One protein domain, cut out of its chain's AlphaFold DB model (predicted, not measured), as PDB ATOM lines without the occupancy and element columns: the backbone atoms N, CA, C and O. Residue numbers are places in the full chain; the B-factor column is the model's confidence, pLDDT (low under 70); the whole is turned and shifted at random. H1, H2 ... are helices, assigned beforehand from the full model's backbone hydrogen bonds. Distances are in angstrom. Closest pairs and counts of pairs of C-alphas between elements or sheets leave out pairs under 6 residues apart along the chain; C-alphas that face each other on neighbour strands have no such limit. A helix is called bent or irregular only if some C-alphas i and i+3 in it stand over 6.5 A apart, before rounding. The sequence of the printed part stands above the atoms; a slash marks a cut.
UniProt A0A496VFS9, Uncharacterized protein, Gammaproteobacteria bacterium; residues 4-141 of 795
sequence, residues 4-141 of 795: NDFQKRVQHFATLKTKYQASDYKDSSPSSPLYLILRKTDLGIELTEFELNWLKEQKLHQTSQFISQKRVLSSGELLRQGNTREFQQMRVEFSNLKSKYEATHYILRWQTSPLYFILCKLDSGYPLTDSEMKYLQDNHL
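Overview. This is residues 4 to 141 of the 795 residues of an uncharacterized protein of Gammaproteobacteria bacterium (UniProt A0A496VFS9). Two short helices, H2 and H7, run side by side in opposite directions through the middle, and a longer helix crosses each of them, H1 on H2 and H6 on H7. H3, paired with H4 in a hairpin, meets H7 end to end; H8 lies near H7 and H5 lies out near H6. The printed part has 138 residues with eight named helices, H1 to H8 in order, and no named strand: the class is all helix. It is compact, with a radius of gyration of the C-alphas of 14.5 A, and rounded, spanning 38 by 34 by 33 A.

Along the chain. H1, residues 4 to 19, runs 23.0 A from C-alpha 4 at (154.638, 143.608, 113.395). H2 is residues 33 to 42, H3 49 to 57 and H4 61 to 68. H5, residues 75 to 83, is irregular: C-alphas 80 and 83 are 7.0 A apart. H6, residues 85 to 100, measures 22.5 A. H7 is residues 114 to 123; H8, residues 130 to 138, ends at C-alpha 138, (146.362, 156.849, 148.962).

Arrangement. The hub, H7, touches H2 at a steep tilt of 39 degrees, opposite ways; the closest C-alphas, of Pro 33 and Lys 121, are 5.9 A apart. H6 touches H7 with residues 94 to 98 alone, closest at the C-alphas of Phe 94 and Tyr 116, 6.0 A. H3 and H7 touch only at their ends, closest at C-alphas 50 and 114, 6.8 A. H1 touches H2 with residues 13 to 17 alone, closest at C-alphas 13 and 35, 6.0 A. The hairpin H3 and H4 has a shallow tilt of 24 degrees, closest at C-alphas 55 and 64, 6.6 A. Every O i to N i+4 pair is within hydrogen-bond range in H1, H2, H3, H4, H6, H7 and H8; in H5, 3 of 5 are.

Size, cuts and confidence. The farthest C-alphas, of Asn 4 and Asp 138, are 38.8 A apart. The printed part has no cut. The links H1 to H2 and H6 to H7 are long. Residues 75 to 76 and 78 to 83 have pLDDT under 70.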
ATOM      1  N   ASN A   4     153.941 142.501 114.056       70.38
ATOM      2  CA  ASN A   4     154.638 143.608 113.395       70.38
ATOM      3  C   ASN A   4     154.763 144.875 114.282       70.38
ATOM      4  O   ASN A   4     155.766 145.579 114.217       70.38
ATOM      5  N   ASP A   5     153.781 145.178 115.143       75.31
ATOM      6  CA  ASP A   5     153.861 146.330 116.065       75.31
ATOM      7  C   ASP A   5     154.835 146.070 117.225       75.31
ATOM      8  O   ASP A   5     155.577 146.959 117.643       75.31
ATOM      9  N   PHE A   6     154.888 144.823 117.702       80.62
ATOM     10  CA  PHE A   6     155.827 144.400 118.740       80.62
ATOM     11  C   PHE A   6     157.283 144.563 118.281       80.62
ATOM     12  O   PHE A   6     158.073 145.217 118.960       80.62
ATOM     13  N   GLN A   7     157.625 144.059 117.091       83.50
ATOM     14  CA  GLN A   7     158.980 144.177 116.539       83.50
ATOM     15  C   GLN A   7     159.407 145.637 116.320       83.50
ATOM     16  O   GLN A   7     160.537 146.000 116.650       83.50
ATOM     17  N   LYS A   8     158.498 146.505 115.852       86.00
ATOM     18  CA  LYS A   8     158.767 147.947 115.704       86.00
ATOM     19  C   LYS A   8     159.099 148.620 117.035       86.00
ATOM     20  O   LYS A   8     160.004 149.447 117.095       86.00
ATOM     21  N   ARG A   9     158.402 148.252 118.113       87.69
ATOM     22  CA  ARG A   9     158.669 148.776 119.463       87.69
ATOM     23  C   ARG A   9     159.996 148.276 120.025       87.69
ATOM     24  O   ARG A   9     160.701 149.058 120.650       87.69
ATOM     25  N   VAL A  10     160.362 147.020 119.770       89.25
ATOM     26  CA  VAL A  10     161.676 146.479 120.161       89.25
ATOM     27  C   VAL A  10     162.806 147.239 119.456       89.25
ATOM     28  O   VAL A  10     163.762 147.658 120.106       89.25
ATOM     29  N   GLN A  11     162.673 147.494 118.150       90.00
ATOM     30  CA  GLN A  11     163.644 148.294 117.392       90.00
ATOM     31  C   GLN A  11     163.717 149.742 117.899       90.00
ATOM     32  O   GLN A  11     164.806 150.281 118.084       90.00
ATOM     33  N   HIS A  12     162.569 150.362 118.181       93.12
ATOM     34  CA  HIS A  12     162.525 151.703 118.764       93.12
ATOM     35  C   HIS A  12     163.194 151.751 120.144       93.12
ATOM     36  O   HIS A  12     163.979 152.661 120.415       93.12
ATOM     37  N   PHE A  13     162.954 150.748 120.995       94.19
ATOM     38  CA  PHE A  13     163.601 150.652 122.298       94.19
ATOM     39  C   PHE A  13     165.119 150.515 122.163       94.19
ATOM     40  O   PHE A  13     165.845 151.216 122.862       94.19
ATOM     41  N   ALA A  14     165.618 149.696 121.233       91.94
ATOM     42  CA  ALA A  14     167.053 149.585 120.968       91.94
ATOM     43  C   ALA A  14     167.677 150.941 120.583       91.94
ATOM     44  O   ALA A  14     168.698 151.328 121.150       91.94
ATOM     45  N   THR A  15     167.022 151.709 119.707       93.69
ATOM     46  CA  THR A  15     167.467 153.064 119.333       93.69
ATOM     47  C   THR A  15     167.505 154.013 120.533       93.69
ATOM     48  O   THR A  15     168.468 154.765 120.697       93.69
ATOM     49  N   LEU A  16     166.493 153.963 121.405       92.44
ATOM     50  CA  LEU A  16     166.469 154.763 122.630       92.44
ATOM     51  C   LEU A  16     167.557 154.331 123.622       92.44
ATOM     52  O   LEU A  16     168.210 155.197 124.199       92.44
ATOM     53  N   LYS A  17     167.814 153.028 123.790       92.88
ATOM     54  CA  LYS A  17     168.900 152.538 124.654       92.88
ATOM     55  C   LYS A  17     170.252 153.084 124.204       92.88
ATOM     56  O   LYS A  17     170.984 153.608 125.036       92.88
ATOM     57  N   THR A  18     170.539 153.076 122.904       92.25
ATOM     58  CA  THR A  18     171.764 153.686 122.365       92.25
ATOM     59  C   THR A  18     171.797 155.199 122.606       92.25
ATOM     60  O   THR A  18     172.796 155.724 123.096       92.25
ATOM     61  N   LYS A  19     170.695 155.912 122.322       91.62
ATOM     62  CA  LYS A  19     170.592 157.376 122.485       91.62
ATOM     63  C   LYS A  19     170.803 157.840 123.931       91.62
ATOM     64  O   LYS A  19     171.341 158.924 124.142       91.62
ATOM     65  N   TYR A  20     170.374 157.036 124.900       90.50
ATOM     66  CA  TYR A  20     170.410 157.344 126.332       90.50
ATOM     67  C   TYR A  20     171.425 156.486 127.115       90.50
ATOM     68  O   TYR A  20     171.302 156.344 128.330       90.50
ATOM     69  N   GLN A  21     172.440 155.929 126.438       89.50
ATOM     70  CA  GLN A  21     173.558 155.191 127.054       89.50
ATOM     71  C   GLN A  21     173.120 154.036 127.982       89.50
ATOM     72  O   GLN A  21     173.665 153.849 129.064       89.50
ATOM     73  N   ALA A  22     172.112 153.266 127.568       89.56
ATOM     74  CA  ALA A  22     171.556 152.128 128.305       89.56
ATOM     75  C   ALA A  22     171.686 150.795 127.536       89.56
ATOM     76  O   ALA A  22     170.868 149.893 127.713       89.56
ATOM     77  N   SER A  23     172.674 150.672 126.643       85.44
ATOM     78  CA  SER A  23     172.836 149.512 125.748       85.44
ATOM     79  C   SER A  23     173.040 148.185 126.487       85.44
ATOM     80  O   SER A  23     172.555 147.157 126.019       85.44
ATOM     81  N   ASP A  24     173.664 148.218 127.667       82.69
ATOM     82  CA  ASP A  24     173.947 147.027 128.484       82.69
ATOM     83  C   ASP A  24     172.728 146.522 129.281       82.69
ATOM     84  O   ASP A  24     172.779 145.477 129.937       82.69
ATOM     85  N   TYR A  25     171.596 147.237 129.229       88.12
ATOM     86  CA  TYR A  25     170.365 146.816 129.888       88.12
ATOM     87  C   TYR A  25     169.714 145.637 129.143       88.12
ATOM     88  O   TYR A  25     169.277 145.761 127.990       88.12
ATOM     89  N   LYS A  26     169.648 144.486 129.832       85.38
ATOM     90  CA  LYS A  26     169.268 143.177 129.268       85.38
ATOM     91  C   LYS A  26     167.834 143.124 128.739       85.38
ATOM     92  O   LYS A  26     167.595 142.567 127.669       85.38
ATOM     93  N   ASP A  27     166.880 143.687 129.474       84.19
ATOM     94  CA  ASP A  27     165.472 143.640 129.081       84.19
ATOM     95  C   ASP A  27     165.231 144.539 127.853       84.19
ATOM     96  O   ASP A  27     165.630 145.704 127.790       84.19
ATOM     97  N   SER A  28     164.631 143.945 126.824       86.19
ATOM     98  CA  SER A  28     164.305 144.593 125.548       86.19
ATOM     99  C   SER A  28     162.806 144.513 125.238       86.19
ATOM    100  O   SER A  28     162.390 144.788 124.112       86.19
ATOM    101  N   SER A  29     161.991 144.137 126.229       84.81
ATOM    102  CA  SER A  29     160.542 144.046 126.106       84.81
ATOM    103  C   SER A  29     159.909 145.431 125.921       84.81
ATOM    104  O   SER A  29     160.242 146.364 126.655       84.81
ATOM    105  N   PRO A  30     158.922 145.581 125.019       84.75
ATOM    106  CA  PRO A  30     158.100 146.786 124.928       84.75
ATOM    107  C   PRO A  30     157.275 147.108 126.183       84.75
ATOM    108  O   PRO A  30     156.751 148.216 126.271       84.75
ATOM    109  N   SER A  31     157.147 146.174 127.131       82.12
ATOM    110  CA  SER A  31     156.527 146.433 128.439       82.12
ATOM    111  C   SER A  31     157.529 146.950 129.478       82.12
ATOM    112  O   SER A  31     157.110 147.382 130.545       82.12
ATOM    113  N   SER A  32     158.835 146.949 129.177       89.81
ATOM    114  CA  SER A  32     159.889 147.273 130.142       89.81
ATOM    115  C   SER A  32     159.716 148.666 130.770       89.81
ATOM    116  O   SER A  32     159.535 149.645 130.032       89.81
ATOM    117  N   PRO A  33     159.870 148.813 132.105       91.75
ATOM    118  CA  PRO A  33     159.811 150.119 132.763       91.75
ATOM    119  C   PRO A  33     160.844 151.117 132.215       91.75
ATOM    120  O   PRO A  33     160.544 152.305 132.085       91.75
ATOM    121  N   LEU A  34     162.026 150.642 131.795       93.25
ATOM    122  CA  LEU A  34     163.040 151.498 131.170       93.25
ATOM    123  C   LEU A  34     162.553 152.069 129.832       93.25
ATOM    124  O   LEU A  34     162.782 153.242 129.543       93.25
ATOM    125  N   TYR A  35     161.845 151.281 129.023       93.88
ATOM    126  CA  TYR A  35     161.329 151.757 127.740       93.88
ATOM    127  C   TYR A  35     160.289 152.869 127.920       93.88
ATOM    128  O   TYR A  35     160.284 153.839 127.161       93.88
ATOM    129  N   LEU A  36     159.435 152.775 128.945       93.19
ATOM    130  CA  LEU A  36     158.513 153.856 129.311       93.19
ATOM    131  C   LEU A  36     159.277 155.142 129.673       93.19
ATOM    132  O   LEU A  36     158.970 156.209 129.138       93.19
ATOM    133  N   ILE A  37     160.300 155.033 130.525       93.81
ATOM    134  CA  ILE A  37     161.114 156.168 130.985       93.81
ATOM    135  C   ILE A  37     161.837 156.862 129.823       93.81
ATOM    136  O   ILE A  37     161.790 158.092 129.705       93.81
ATOM    137  N   LEU A  38     162.479 156.093 128.938       93.44
ATOM    138  CA  LEU A  38     163.215 156.662 127.806       93.44
ATOM    139  C   LEU A  38     162.280 157.372 126.822       93.44
ATOM    140  O   LEU A  38     162.613 158.451 126.341       93.44
ATOM    141  N   ARG A  39     161.083 156.825 126.575       92.69
ATOM    142  CA  ARG A  39     160.071 157.475 125.730       92.69
ATOM    143  C   ARG A  39     159.548 158.779 126.328       92.69
ATOM    144  O   ARG A  39     159.428 159.768 125.608       92.69
ATOM    145  N   LYS A  40     159.272 158.814 127.640       91.31
ATOM    146  CA  LYS A  40     158.889 160.060 128.332       91.31
ATOM    147  C   LYS A  40     159.989 161.112 128.206       91.31
ATOM    148  O   LYS A  40     159.696 162.251 127.853       91.31
ATOM    149  N   THR A  41     161.239 160.704 128.411       90.75
ATOM    150  CA  THR A  41     162.394 161.597 128.268       90.75
ATOM    151  C   THR A  41     162.513 162.139 126.843       90.75
ATOM    152  O   THR A  41     162.732 163.334 126.660       90.75
ATOM    153  N   ASP A  42     162.326 161.293 125.825       90.19
ATOM    154  CA  ASP A  42     162.442 161.704 124.422       90.19
ATOM    155  C   ASP A  42     161.374 162.715 123.996       90.19
ATOM    156  O   ASP A  42     161.640 163.616 123.200       90.19
ATOM    157  N   LEU A  43     160.188 162.611 124.594       88.25
ATOM    158  CA  LEU A  43     159.094 163.569 124.450       88.25
ATOM    159  C   LEU A  43     159.271 164.826 125.321       88.25
ATOM    160  O   LEU A  43     158.402 165.694 125.324       88.25
ATOM    161  N   GLY A  44     160.368 164.942 126.078       86.25
ATOM    162  CA  GLY A  44     160.611 166.061 126.989       86.25
ATOM    163  C   GLY A  44     159.617 166.127 128.152       86.25
ATOM    164  O   GLY A  44     159.339 167.212 128.661       86.25
ATOM    165  N   ILE A  45     159.045 164.985 128.547       88.56
ATOM    166  CA  ILE A  45     158.132 164.862 129.686       88.56
ATOM    167  C   ILE A  45     158.956 164.692 130.962       88.56
ATOM    168  O   ILE A  45     159.873 163.875 131.016       88.56
ATOM    169  N   GLU A  46     158.587 165.437 132.001       88.75
ATOM    170  CA  GLU A  46     159.199 165.325 133.324       88.75
ATOM    171  C   GLU A  46     159.001 163.922 133.919       88.75
ATOM    172  O   GLU A  46     157.898 163.359 133.895       88.75
ATOM    173  N   LEU A  47     160.083 163.347 134.449       90.56
ATOM    174  CA  LEU A  47     160.033 162.065 135.143       90.56
ATOM    175  C   LEU A  47     159.579 162.255 136.589       90.56
ATOM    176  O   LEU A  47     159.978 163.190 137.277       90.56
ATOM    177  N   THR A  48     158.757 161.326 137.052       91.12
ATOM    178  CA  THR A  48     158.302 161.238 138.437       91.12
ATOM    179  C   THR A  48     159.411 160.743 139.362       91.12
ATOM    180  O   THR A  48     160.387 160.123 138.933       91.12
ATOM    181  N   GLU A  49     159.227 160.952 140.665       89.81
ATOM    182  CA  GLU A  49     160.167 160.480 141.682       89.81
ATOM    183  C   GLU A  49     160.354 158.950 141.650       89.81
ATOM    184  O   GLU A  49     161.486 158.476 141.735       89.81
ATOM    185  N   PHE A  50     159.286 158.167 141.439       92.19
ATOM    186  CA  PHE A  50     159.391 156.703 141.320       92.19
ATOM    187  C   PHE A  50     160.224 156.265 140.112       92.19
ATOM    188  O   PHE A  50     161.039 155.355 140.233       92.19
ATOM    189  N   GLU A  51     160.070 156.934 138.967       93.56
ATOM    190  CA  GLU A  51     160.855 156.647 137.760       93.56
ATOM    191  C   GLU A  51     162.348 156.955 137.982       93.56
ATOM    192  O   GLU A  51     163.212 156.158 137.612       93.56
ATOM    193  N   LEU A  52     162.662 158.078 138.637       89.31
ATOM    194  CA  LEU A  52     164.039 158.465 138.962       89.31
ATOM    195  C   LEU A  52     164.679 157.536 140.002       89.31
ATOM    196  O   LEU A  52     165.846 157.166 139.859       89.31
ATOM    197  N   ASN A  53     163.932 157.147 141.036       89.38
ATOM    198  CA  ASN A  53     164.416 156.220 142.059       89.38
ATOM    199  C   ASN A  53     164.663 154.827 141.471       89.38
ATOM    200  O   ASN A  53     165.710 154.238 141.731       89.38
ATOM    201  N   TRP A  54     163.786 154.350 140.586       92.38
ATOM    202  CA  TRP A  54     163.979 153.067 139.913       92.38
ATOM    203  C   TRP A  54     165.239 153.035 139.033       92.38
ATOM    204  O   TRP A  54     165.976 152.052 139.062       92.38
ATOM    205  N   LEU A  55     165.566 154.116 138.307       90.50
ATOM    206  CA  LEU A  55     166.830 154.195 137.551       90.50
ATOM    207  C   LEU A  55     168.066 154.051 138.456       90.50
ATOM    208  O   LEU A  55     169.049 153.420 138.057       90.50
ATOM    209  N   LYS A  56     168.015 154.615 139.672       86.44
ATOM    210  CA  LYS A  56     169.086 154.477 140.671       86.44
ATOM    211  C   LYS A  56     169.187 153.036 141.176       86.44
ATOM    212  O   LYS A  56     170.292 152.503 141.236       86.44
ATOM    213  N   GLU A  57     168.057 152.397 141.482       87.25
ATOM    214  CA  GLU A  57     167.998 150.995 141.927       87.25
ATOM    215  C   GLU A  57     168.562 150.026 140.876       87.25
ATOM    216  O   GLU A  57     169.284 149.090 141.218       87.25
ATOM    217  N   GLN A  58     168.302 150.282 139.590       88.69
ATOM    218  CA  GLN A  58     168.837 149.491 138.472       88.69
ATOM    219  C   GLN A  58     170.304 149.811 138.121       88.69
ATOM    220  O   GLN A  58     170.830 149.265 137.153       88.69
ATOM    221  N   LYS A  59     170.982 150.680 138.889       87.38
ATOM    222  CA  LYS A  59     172.384 151.100 138.678       87.38
ATOM    223  C   LYS A  59     172.650 151.754 137.309       87.38
ATOM    224  O   LYS A  59     173.772 151.728 136.807       87.38
ATOM    225  N   LEU A  60     171.643 152.397 136.708       87.50
ATOM    226  CA  LEU A  60     171.735 153.074 135.402       87.50
ATOM    227  C   LEU A  60     172.241 154.524 135.544       87.50
ATOM    228  O   LEU A  60     171.585 155.487 135.137       87.50
ATOM    229  N   HIS A  61     173.414 154.694 136.161       81.31
ATOM    230  CA  HIS A  61     173.943 156.007 136.553       81.31
ATOM    231  C   HIS A  61     174.241 156.927 135.357       81.31
ATOM    232  O   HIS A  61     173.856 158.096 135.380       81.31
ATOM    233  N   GLN A  62     174.857 156.394 134.295       83.81
ATOM    234  CA  GLN A  62     175.171 157.152 133.075       83.81
ATOM    235  C   GLN A  62     173.892 157.636 132.369       83.81
ATOM    236  O   GLN A  62     173.756 158.821 132.063       83.81
ATOM    237  N   THR A  63     172.901 156.751 132.218       88.00
ATOM    238  CA  THR A  63     171.574 157.089 131.684       88.00
ATOM    239  C   THR A  63     170.888 158.174 132.513       88.00
ATOM    240  O   THR A  63     170.400 159.153 131.956       88.00
ATOM    241  N   SER A  64     170.883 158.054 133.844       86.19
ATOM    242  CA  SER A  64     170.259 159.043 134.733       86.19
ATOM    243  C   SER A  64     170.916 160.425 134.625       86.19
ATOM    244  O   SER A  64     170.208 161.432 134.535       86.19
ATOM    245  N   GLN A  65     172.252 160.482 134.552       83.56
ATOM    246  CA  GLN A  65     172.990 161.731 134.357       83.56
ATOM    247  C   GLN A  65     172.639 162.381 133.013       83.56
ATOM    248  O   GLN A  65     172.346 163.575 132.968       83.56
ATOM    249  N   PHE A  66     172.585 161.601 131.932       85.81
ATOM    250  CA  PHE A  66     172.235 162.113 130.606       85.81
ATOM    251  C   PHE A  66     170.787 162.624 130.530       85.81
ATOM    252  O   PHE A  66     170.532 163.680 129.949       85.81
ATOM    253  N   ILE A  67     169.836 161.913 131.146       87.88
ATOM    254  CA  ILE A  67     168.426 162.327 131.235       87.88
ATOM    255  C   ILE A  67     168.300 163.662 131.984       87.88
ATOM    256  O   ILE A  67     167.581 164.547 131.525       87.88
ATOM    257  N   SER A  68     169.029 163.843 133.091       81.50
ATOM    258  CA  SER A  68     168.951 165.065 133.912       81.50
ATOM    259  C   SER A  68     169.395 166.344 133.185       81.50
ATOM    260  O   SER A  68     168.979 167.439 133.550       81.50
ATOM    261  N   GLN A  69     170.204 166.212 132.128       81.50
ATOM    262  CA  GLN A  69     170.681 167.326 131.302       81.50
ATOM    263  C   GLN A  69     169.704 167.697 130.171       81.50
ATOM    264  O   GLN A  69     169.939 168.659 129.436       81.50
ATOM    265  N   LYS A  70     168.613 166.938 129.982       83.00
ATOM    266  CA  LYS A  70     167.629 167.194 128.924       83.00
ATOM    267  C   LYS A  70     166.613 168.250 129.337       83.00
ATOM    268  O   LYS A  70     166.158 168.321 130.474       83.00
ATOM    269  N   ARG A  71     166.215 169.063 128.355       79.69
ATOM    270  CA  ARG A  71     165.185 170.085 128.531       79.69
ATOM    271  C   ARG A  71     163.820 169.428 128.737       79.69
ATOM    272  O   ARG A  71     163.333 168.725 127.856       79.69
ATOM    273  N   VAL A  72     163.185 169.753 129.856       79.50
ATOM    274  CA  VAL A  72     161.776 169.449 130.124       79.50
ATOM    275  C   VAL A  72     160.894 170.491 129.429       79.50
ATOM    276  O   VAL A  72     161.171 171.693 129.478       79.50
ATOM    277  N   LEU A  73     159.848 170.037 128.742       80.38
ATOM    278  CA  LEU A  73     158.884 170.904 128.068       80.38
ATOM    279  C   LEU A  73     157.838 171.429 129.053       80.38
ATOM    280  O   LEU A  73     157.346 170.703 129.915       80.38
ATOM    281  N   SER A  74     157.436 172.689 128.884       73.19
ATOM    282  CA  SER A  74     156.344 173.264 129.672       73.19
ATOM    283  C   SER A  74     155.000 172.606 129.332       73.19
ATOM    284  O   SER A  74     154.784 172.109 128.222       73.19
ATOM    285  N   SER A  75     154.026 172.667 130.247       65.19
ATOM    286  CA  SER A  75     152.689 172.093 130.016       65.19
ATOM    287  C   SER A  75     151.990 172.657 128.766       65.19
ATOM    288  O   SER A  75     151.198 171.957 128.139       65.19
ATOM    289  N   GLY A  76     152.291 173.903 128.376       65.88
ATOM    290  CA  GLY A  76     151.795 174.526 127.143       65.88
ATOM    291  C   GLY A  76     152.443 173.984 125.863       65.88
ATOM    292  O   GLY A  76     151.778 173.898 124.832       65.88
ATOM    293  N   GLU A  77     153.711 173.577 125.922       72.94
ATOM    294  CA  GLU A  77     154.442 172.963 124.805       72.94
ATOM    295  C   GLU A  77     154.044 171.492 124.612       72.94
ATOM    296  O   GLU A  77     153.822 171.058 123.481       72.94
ATOM    297  N   LEU A  78     153.829 170.752 125.706       68.75
ATOM    298  CA  LEU A  78     153.320 169.374 125.664       68.75
ATOM    299  C   LEU A  78     151.927 169.280 125.020       68.75
ATOM    300  O   LEU A  78     151.631 168.317 124.314       68.75
ATOM    301  N   LEU A  79     151.077 170.301 125.197       63.78
ATOM    302  CA  LEU A  79     149.781 170.384 124.510       63.78
ATOM    303  C   LEU A  79     149.930 170.504 122.986       63.78
ATOM    304  O   LEU A  79     149.104 169.962 122.256       63.78
ATOM    305  N   ARG A  80     150.988 171.169 122.499       66.88
ATOM    306  CA  ARG A  80     151.289 171.285 121.060       66.88
ATOM    307  C   ARG A  80     151.871 169.989 120.491       66.88
ATOM    308  O   ARG A  80     151.584 169.648 119.350       66.88
ATOM    309  N   GLN A  81     152.617 169.233 121.299       65.31
ATOM    310  CA  GLN A  81     153.091 167.888 120.949       65.31
ATOM    311  C   GLN A  81     152.002 166.806 120.985       65.31
ATOM    312  O   GLN A  81     152.243 165.684 120.532       65.31
ATOM    313  N   GLY A  82     150.799 167.138 121.464       60.28
ATOM    314  CA  GLY A  82     149.677 166.211 121.592       60.28
ATOM    315  C   GLY A  82     149.293 165.484 120.300       60.28
ATOM    316  O   GLY A  82     148.679 164.431 120.381       60.28
ATOM    317  N   ASN A  83     149.681 165.979 119.122       57.41
ATOM    318  CA  ASN A  83     149.395 165.341 117.830       57.41
ATOM    319  C   ASN A  83     150.490 164.374 117.344       57.41
ATOM    320  O   ASN A  83     150.344 163.777 116.279       57.41
ATOM    321  N   THR A  84     151.590 164.210 118.082       77.94
ATOM    322  CA  THR A  84     152.633 163.250 117.700       77.94
ATOM    323  C   THR A  84     152.159 161.813 117.920       77.94
ATOM    324  O   THR A  84     151.451 161.500 118.882       77.94
ATOM    325  N   ARG A  85     152.554 160.917 117.007       80.25
ATOM    326  CA  ARG A  85     152.147 159.504 117.024       80.25
ATOM    327  C   ARG A  85     152.524 158.810 118.336       80.25
ATOM    328  O   ARG A  85     151.677 158.139 118.918       80.25
ATOM    329  N   GLU A  86     153.746 159.027 118.822       83.50
ATOM    330  CA  GLU A  86     154.239 158.407 120.060       83.50
ATOM    331  C   GLU A  86     153.457 158.890 121.293       83.50
ATOM    332  O   GLU A  86     153.051 158.089 122.134       83.50
ATOM    333  N   PHE A  87     153.135 160.185 121.368       85.38
ATOM    334  CA  PHE A  87     152.353 160.745 122.473       85.38
ATOM    335  C   PHE A  87     150.939 160.150 122.547       85.38
ATOM    336  O   PHE A  87     150.441 159.833 123.630       85.38
ATOM    337  N   GLN A  88     150.278 159.968 121.399       82.69
ATOM    338  CA  GLN A  88     148.963 159.322 121.342       82.69
ATOM    339  C   GLN A  88     149.042 157.831 121.678       82.69
ATOM    340  O   GLN A  88     148.185 157.310 122.390       82.69
ATOM    341  N   GLN A  89     150.095 157.157 121.223       87.38
ATOM    342  CA  GLN A  89     150.334 155.745 121.492       87.38
ATOM    343  C   GLN A  89     150.522 155.474 122.993       87.38
ATOM    344  O   GLN A  89     149.840 154.611 123.547       87.38
ATOM    345  N   MET A  90     151.328 156.283 123.685       89.75
ATOM    346  CA  MET A  90     151.495 156.189 125.141       89.75
ATOM    347  C   MET A  90     150.205 156.510 125.912       89.75
ATOM    348  O   MET A  90     149.928 155.887 126.937       89.75
ATOM    349  N   ARG A  91     149.374 157.435 125.408       88.25
ATOM    350  CA  ARG A  91     148.047 157.717 125.984       88.25
ATOM    351  C   ARG A  91     147.136 156.490 125.932       88.25
ATOM    352  O   ARG A  91     146.444 156.206 126.906       88.25
ATOM    353  N   VAL A  92     147.114 155.794 124.796       87.81
ATOM    354  CA  VAL A  92     146.301 154.584 124.599       87.81
ATOM    355  C   VAL A  92     146.820 153.433 125.460       87.81
ATOM    356  O   VAL A  92     146.023 152.760 126.105       87.81
ATOM    357  N   GLU A  93     148.138 153.242 125.538       89.50
ATOM    358  CA  GLU A  93     148.766 152.237 126.410       89.50
ATOM    359  C   GLU A  93     148.373 152.410 127.875       89.50
ATOM    360  O   GLU A  93     147.925 151.453 128.505       89.50
ATOM    361  N   PHE A  94     148.459 153.634 128.403       92.12
ATOM    362  CA  PHE A  94     148.041 153.895 129.775       92.12
ATOM    363  C   PHE A  94     146.553 153.601 129.990       92.12
ATOM    364  O   PHE A  94     146.186 152.995 130.994       92.12
ATOM    365  N   SER A  95     145.686 153.984 129.048       88.69
ATOM    366  CA  SER A  95     144.261 153.642 129.117       88.69
ATOM    367  C   SER A  95     144.030 152.129 129.122       88.69
ATOM    368  O   SER A  95     143.221 151.654 129.911       88.69
ATOM    369  N   ASN A  96     144.766 151.368 128.309       87.81
ATOM    370  CA  ASN A  96     144.659 149.910 128.268       87.81
ATOM    371  C   ASN A  96     145.123 149.263 129.577       87.81
ATOM    372  O   ASN A  96     144.453 148.363 130.074       87.81
ATOM    373  N   LEU A  97     146.228 149.737 130.163       87.69
ATOM    374  CA  LEU A  97     146.696 149.270 131.471       87.69
ATOM    375  C   LEU A  97     145.685 149.595 132.573       87.69
ATOM    376  O   LEU A  97     145.381 148.733 133.394       87.69
ATOM    377  N   LYS A  98     145.103 150.800 132.567       91.00
ATOM    378  CA  LYS A  98     144.032 151.151 133.508       91.00
ATOM    379  C   LYS A  98     142.826 150.229 133.362       91.00
ATOM    380  O   LYS A  98     142.285 149.809 134.371       91.00
ATOM    381  N   SER A  99     142.423 149.891 132.140       86.94
ATOM    382  CA  SER A  99     141.341 148.928 131.922       86.94
ATOM    383  C   SER A  99     141.716 147.520 132.393       86.94
ATOM    384  O   SER A  99     140.908 146.879 133.053       86.94
ATOM    385  N   LYS A 100     142.944 147.055 132.114       85.50
ATOM    386  CA  LYS A 100     143.434 145.726 132.518       85.50
ATOM    387  C   LYS A 100     143.424 145.533 134.038       85.50
ATOM    388  O   LYS A 100     143.129 144.441 134.505       85.50
ATOM    389  N   TYR A 101     143.754 146.584 134.784       85.44
ATOM    390  CA  TYR A 101     143.863 146.558 136.246       85.44
ATOM    391  C   TYR A 101     142.716 147.298 136.954       85.44
ATOM    392  O   TYR A 101     142.869 147.700 138.102       85.44
ATOM    393  N   GLU A 102     141.588 147.510 136.266       85.25
ATOM    394  CA  GLU A 102     140.369 148.128 136.818       85.25
ATOM    395  C   GLU A 102     140.578 149.508 137.485       85.25
ATOM    396  O   GLU A 102     139.860 149.908 138.395       85.25
ATOM    397  N   ALA A 103     141.544 150.284 136.996       87.44
ATOM    398  CA  ALA A 103     141.872 151.631 137.466       87.44
ATOM    399  C   ALA A 103     141.270 152.736 136.578       87.44
ATOM    400  O   ALA A 103     141.856 153.809 136.413       87.44
ATOM    401  N   THR A 104     140.123 152.493 135.936       82.75
ATOM    402  CA  THR A 104     139.521 153.434 134.969       82.75
ATOM    403  C   THR A 104     139.025 154.727 135.619       82.75
ATOM    404  O   THR A 104     139.022 155.768 134.958       82.75
ATOM    405  N   HIS A 105     138.709 154.697 136.920       79.62
ATOM    406  CA  HIS A 105     138.336 155.857 137.737       79.62
ATOM    407  C   HIS A 105     139.500 156.805 138.045       79.62
ATOM    408  O   HIS A 105     139.272 157.897 138.561       79.62
ATOM    409  N   TYR A 106     140.739 156.424 137.726       81.00
ATOM    410  CA  TYR A 106     141.918 157.236 137.997       81.00
ATOM    411  C   TYR A 106     142.055 158.423 137.021       81.00
ATOM    412  O   TYR A 106     142.146 158.255 135.795       81.00
ATOM    413  N   ILE A 107     142.094 159.632 137.595       74.69
ATOM    414  CA  ILE A 107     141.832 160.914 136.913       74.69
ATOM    415  C   ILE A 107     143.119 161.604 136.421       74.69
ATOM    416  O   ILE A 107     143.067 162.413 135.491       74.69
ATOM    417  N   LEU A 108     144.287 161.296 137.004       80.56
ATOM    418  CA  LEU A 108     145.533 161.967 136.620       80.56
ATOM    419  C   LEU A 108     145.949 161.606 135.189       80.56
ATOM    420  O   LEU A 108     145.795 160.475 134.718       80.56
ATOM    421  N   ARG A 109     146.496 162.602 134.488       83.69
ATOM    422  CA  ARG A 109     146.959 162.433 133.110       83.69
ATOM    423  C   ARG A 109     148.219 161.568 133.082       83.69
ATOM    424  O   ARG A 109     149.054 161.654 133.977       83.69
ATOM    425  N   TRP A 110     148.382 160.769 132.030       86.25
ATOM    426  CA  TRP A 110     149.464 159.782 131.933       86.25
ATOM    427  C   TRP A 110     150.876 160.384 132.003       86.25
ATOM    428  O   TRP A 110     151.798 159.696 132.426       86.25
ATOM    429  N   GLN A 111     151.056 161.654 131.621       84.75
ATOM    430  CA  GLN A 111     152.368 162.313 131.607       84.75
ATOM    431  C   GLN A 111     152.915 162.518 133.021       84.75
ATOM    432  O   GLN A 111     154.091 162.273 133.275       84.75
ATOM    433  N   THR A 112     152.044 162.945 133.934       82.25
ATOM    434  CA  THR A 112     152.404 163.327 135.305       82.25
ATOM    435  C   THR A 112     152.024 162.266 136.326       82.25
ATOM    436  O   THR A 112     152.218 162.470 137.516       82.25
ATOM    437  N   SER A 113     151.425 161.161 135.885       86.62
ATOM    438  CA  SER A 113     150.876 160.137 136.761       86.62
ATOM    439  C   SER A 113     151.916 159.057 137.098       86.62
ATOM    440  O   SER A 113     152.242 158.259 136.213       86.62
ATOM    441  N   PRO A 114     152.298 158.897 138.378       91.44
ATOM    442  CA  PRO A 114     153.104 157.762 138.835       91.44
ATOM    443  C   PRO A 114     152.442 156.396 138.578       91.44
ATOM    444  O   PRO A 114     153.132 155.398 138.386       91.44
ATOM    445  N   LEU A 115     151.103 156.342 138.477       92.88
ATOM    446  CA  LEU A 115     150.371 155.101 138.197       92.88
ATOM    447  C   LEU A 115     150.776 154.434 136.874       92.88
ATOM    448  O   LEU A 115     150.746 153.213 136.791       92.88
ATOM    449  N   TYR A 116     151.158 155.191 135.838       93.12
ATOM    450  CA  TYR A 116     151.525 154.572 134.557       93.12
ATOM    451  C   TYR A 116     152.774 153.704 134.725       93.12
ATOM    452  O   TYR A 116     152.803 152.550 134.301       93.12
ATOM    453  N   PHE A 117     153.762 154.230 135.443       93.69
ATOM    454  CA  PHE A 117     154.970 153.506 135.789       93.69
ATOM    455  C   PHE A 117     154.685 152.279 136.672       93.69
ATOM    456  O   PHE A 117     155.161 151.186 136.370       93.69
ATOM    457  N   ILE A 118     153.836 152.425 137.694       93.06
ATOM    458  CA  ILE A 118     153.456 151.324 138.596       93.06
ATOM    459  C   ILE A 118     152.759 150.183 137.837       93.06
ATOM    460  O   ILE A 118     153.126 149.020 137.995       93.06
ATOM    461  N   LEU A 119     151.788 150.501 136.973       90.75
ATOM    462  CA  LEU A 119     151.096 149.493 136.165       90.75
ATOM    463  C   LEU A 119     152.038 148.824 135.157       90.75
ATOM    464  O   LEU A 119     151.927 147.628 134.926       90.75
ATOM    465  N   CYS A 120     152.983 149.575 134.588       89.12
ATOM    466  CA  CYS A 120     154.001 149.056 133.674       89.12
ATOM    467  C   CYS A 120     154.967 148.083 134.378       89.12
ATOM    468  O   CYS A 120     155.302 147.037 133.816       89.12
ATOM    469  N   LYS A 121     155.370 148.380 135.624       89.56
ATOM    470  CA  LYS A 121     156.142 147.455 136.473       89.56
ATOM    471  C   LYS A 121     155.363 146.176 136.764       89.56
ATOM    472  O   LYS A 121     155.909 145.090 136.579       89.56
ATOM    473  N   LEU A 122     154.098 146.309 137.165       86.50
ATOM    474  CA  LEU A 122     153.227 145.175 137.471       86.50
ATOM    475  C   LEU A 122     152.990 144.283 136.242       86.50
ATOM    476  O   LEU A 122     153.065 143.062 136.349       86.50
ATOM    477  N   ASP A 123     152.761 144.885 135.073       83.88
ATOM    478  CA  ASP A 123     152.575 144.178 133.797       83.88
ATOM    479  C   ASP A 123     153.837 143.430 133.349       83.88
ATOM    480  O   ASP A 123     153.755 142.359 132.754       83.88
ATOM    481  N   SER A 124     155.005 143.968 133.699       80.69
ATOM    482  CA  SER A 124     156.315 143.368 133.427       80.69
ATOM    483  C   SER A 124     156.777 142.361 134.483       80.69
ATOM    484  O   SER A 124     157.887 141.846 134.382       80.69
ATOM    485  N   GLY A 125     155.963 142.089 135.508       75.56
ATOM    486  CA  GLY A 125     156.299 141.142 136.575       75.56
ATOM    487  C   GLY A 125     157.332 141.649 137.588       75.56
ATOM    488  O   GLY A 125     157.862 140.850 138.358       75.56
ATOM    489  N   TYR A 126     157.621 142.955 137.625       83.06
ATOM    490  CA  TYR A 126     158.483 143.532 138.660       83.06
ATOM    491  C   TYR A 126     157.706 143.722 139.972       83.06
ATOM    492  O   TYR A 126     156.560 144.182 139.945       83.06
ATOM    493  N   PRO A 127     158.324 143.443 141.135       83.31
ATOM    494  CA  PRO A 127     157.697 143.710 142.420       83.31
ATOM    495  C   PRO A 127     157.526 145.218 142.642       83.31
ATOM    496  O   PRO A 127     158.381 146.032 142.272       83.31
ATOM    497  N   LEU A 128     156.411 145.584 143.275       89.19
ATOM    498  CA  LEU A 128     156.177 146.953 143.725       89.19
ATOM    499  C   LEU A 128     156.850 147.193 145.079       89.19
ATOM    500  O   LEU A 128     156.879 146.288 145.916       89.19
ATOM    501  N   THR A 129     157.358 148.403 145.307       89.81
ATOM    502  CA  THR A 129     157.927 148.845 146.591       89.81
ATOM    503  C   THR A 129     156.825 149.263 147.569       89.81
ATOM    504  O   THR A 129     155.675 149.468 147.181       89.81
ATOM    505  N   ASP A 130     157.148 149.412 148.854       88.31
ATOM    506  CA  ASP A 130     156.154 149.833 149.852       88.31
ATOM    507  C   ASP A 130     155.675 151.276 149.641       88.31
ATOM    508  O   ASP A 130     154.508 151.578 149.879       88.31
ATOM    509  N   SER A 131     156.526 152.153 149.104       89.69
ATOM    510  CA  SER A 131     156.135 153.509 148.703       89.69
ATOM    511  C   SER A 131     155.162 153.507 147.518       89.69
ATOM    512  O   SER A 131     154.217 154.294 147.503       89.69
ATOM    513  N   GLU A 132     155.344 152.602 146.550       92.56
ATOM    514  CA  GLU A 132     154.407 152.415 145.432       92.56
ATOM    515  C   GLU A 132     153.078 151.812 145.920       92.56
ATOM    516  O   GLU A 132     152.011 152.249 145.495       92.56
ATOM    517  N   MET A 133     153.122 150.863 146.862       90.31
ATOM    518  CA  MET A 133     151.922 150.309 147.502       90.31
ATOM    519  C   MET A 133     151.145 151.371 148.278       90.31
ATOM    520  O   MET A 133     149.925 151.460 148.143       90.31
ATOM    521  N   LYS A 134     151.850 152.216 149.037       91.00
ATOM    522  CA  LYS A 134     151.254 153.349 149.747       91.00
ATOM    523  C   LYS A 134     150.611 154.338 148.778       91.00
ATOM    524  O   LYS A 134     149.478 154.750 148.993       91.00
ATOM    525  N   TYR A 135     151.273 154.638 147.660       92.81
ATOM    526  CA  TYR A 135     150.693 155.474 146.611       92.81
ATOM    527  C   TYR A 135     149.379 154.899 146.060       92.81
ATOM    528  O   TYR A 135     148.418 155.643 145.861       92.81
ATOM    529  N   LEU A 136     149.308 153.585 145.815       91.88
ATOM    530  CA  LEU A 136     148.079 152.930 145.354       91.88
ATOM    531  C   LEU A 136     146.948 153.017 146.397       91.88
ATOM    532  O   LEU A 136     145.805 153.283 146.023       91.88
ATOM    533  N   GLN A 137     147.268 152.847 147.684       89.75
ATOM    534  CA  GLN A 137     146.318 152.996 148.796       89.75
ATOM    535  C   GLN A 137     145.794 154.435 148.905       89.75
ATOM    536  O   GLN A 137     144.583 154.653 148.927       89.75
ATOM    537  N   ASP A 138     146.695 155.421 148.876       89.31
ATOM    538  CA  ASP A 138     146.362 156.849 148.962       89.31
ATOM    539  C   ASP A 138     145.484 157.317 147.780       89.31
ATOM    540  O   ASP A 138     144.764 158.311 147.886       89.31
ATOM    541  N   ASN A 139     145.510 156.590 146.655       86.06
ATOM    542  CA  ASN A 139     144.717 156.867 145.453       86.06
ATOM    543  C   ASN A 139     143.482 155.958 145.280       86.06
ATOM    544  O   ASN A 139     142.874 155.976 144.206       86.06
ATOM    545  N   HIS A 140     143.082 155.191 146.303       85.25
ATOM    546  CA  HIS A 140     141.905 154.302 146.270       85.25
ATOM    547  C   HIS A 140     141.930 153.288 145.113       85.25
ATOM    548  O   HIS A 140     140.946 153.087 144.392       85.25
ATOM    549  N   LEU A 141     143.091 152.670 144.896       87.62
ATOM    550  CA  LEU A 141     143.287 151.598 143.918       87.62
ATOM    551  C   LEU A 141     143.291 150.234 144.619       87.62
ATOM    552  O   LEU A 141     144.192 149.417 144.420       87.62
TER     553      LEU A 141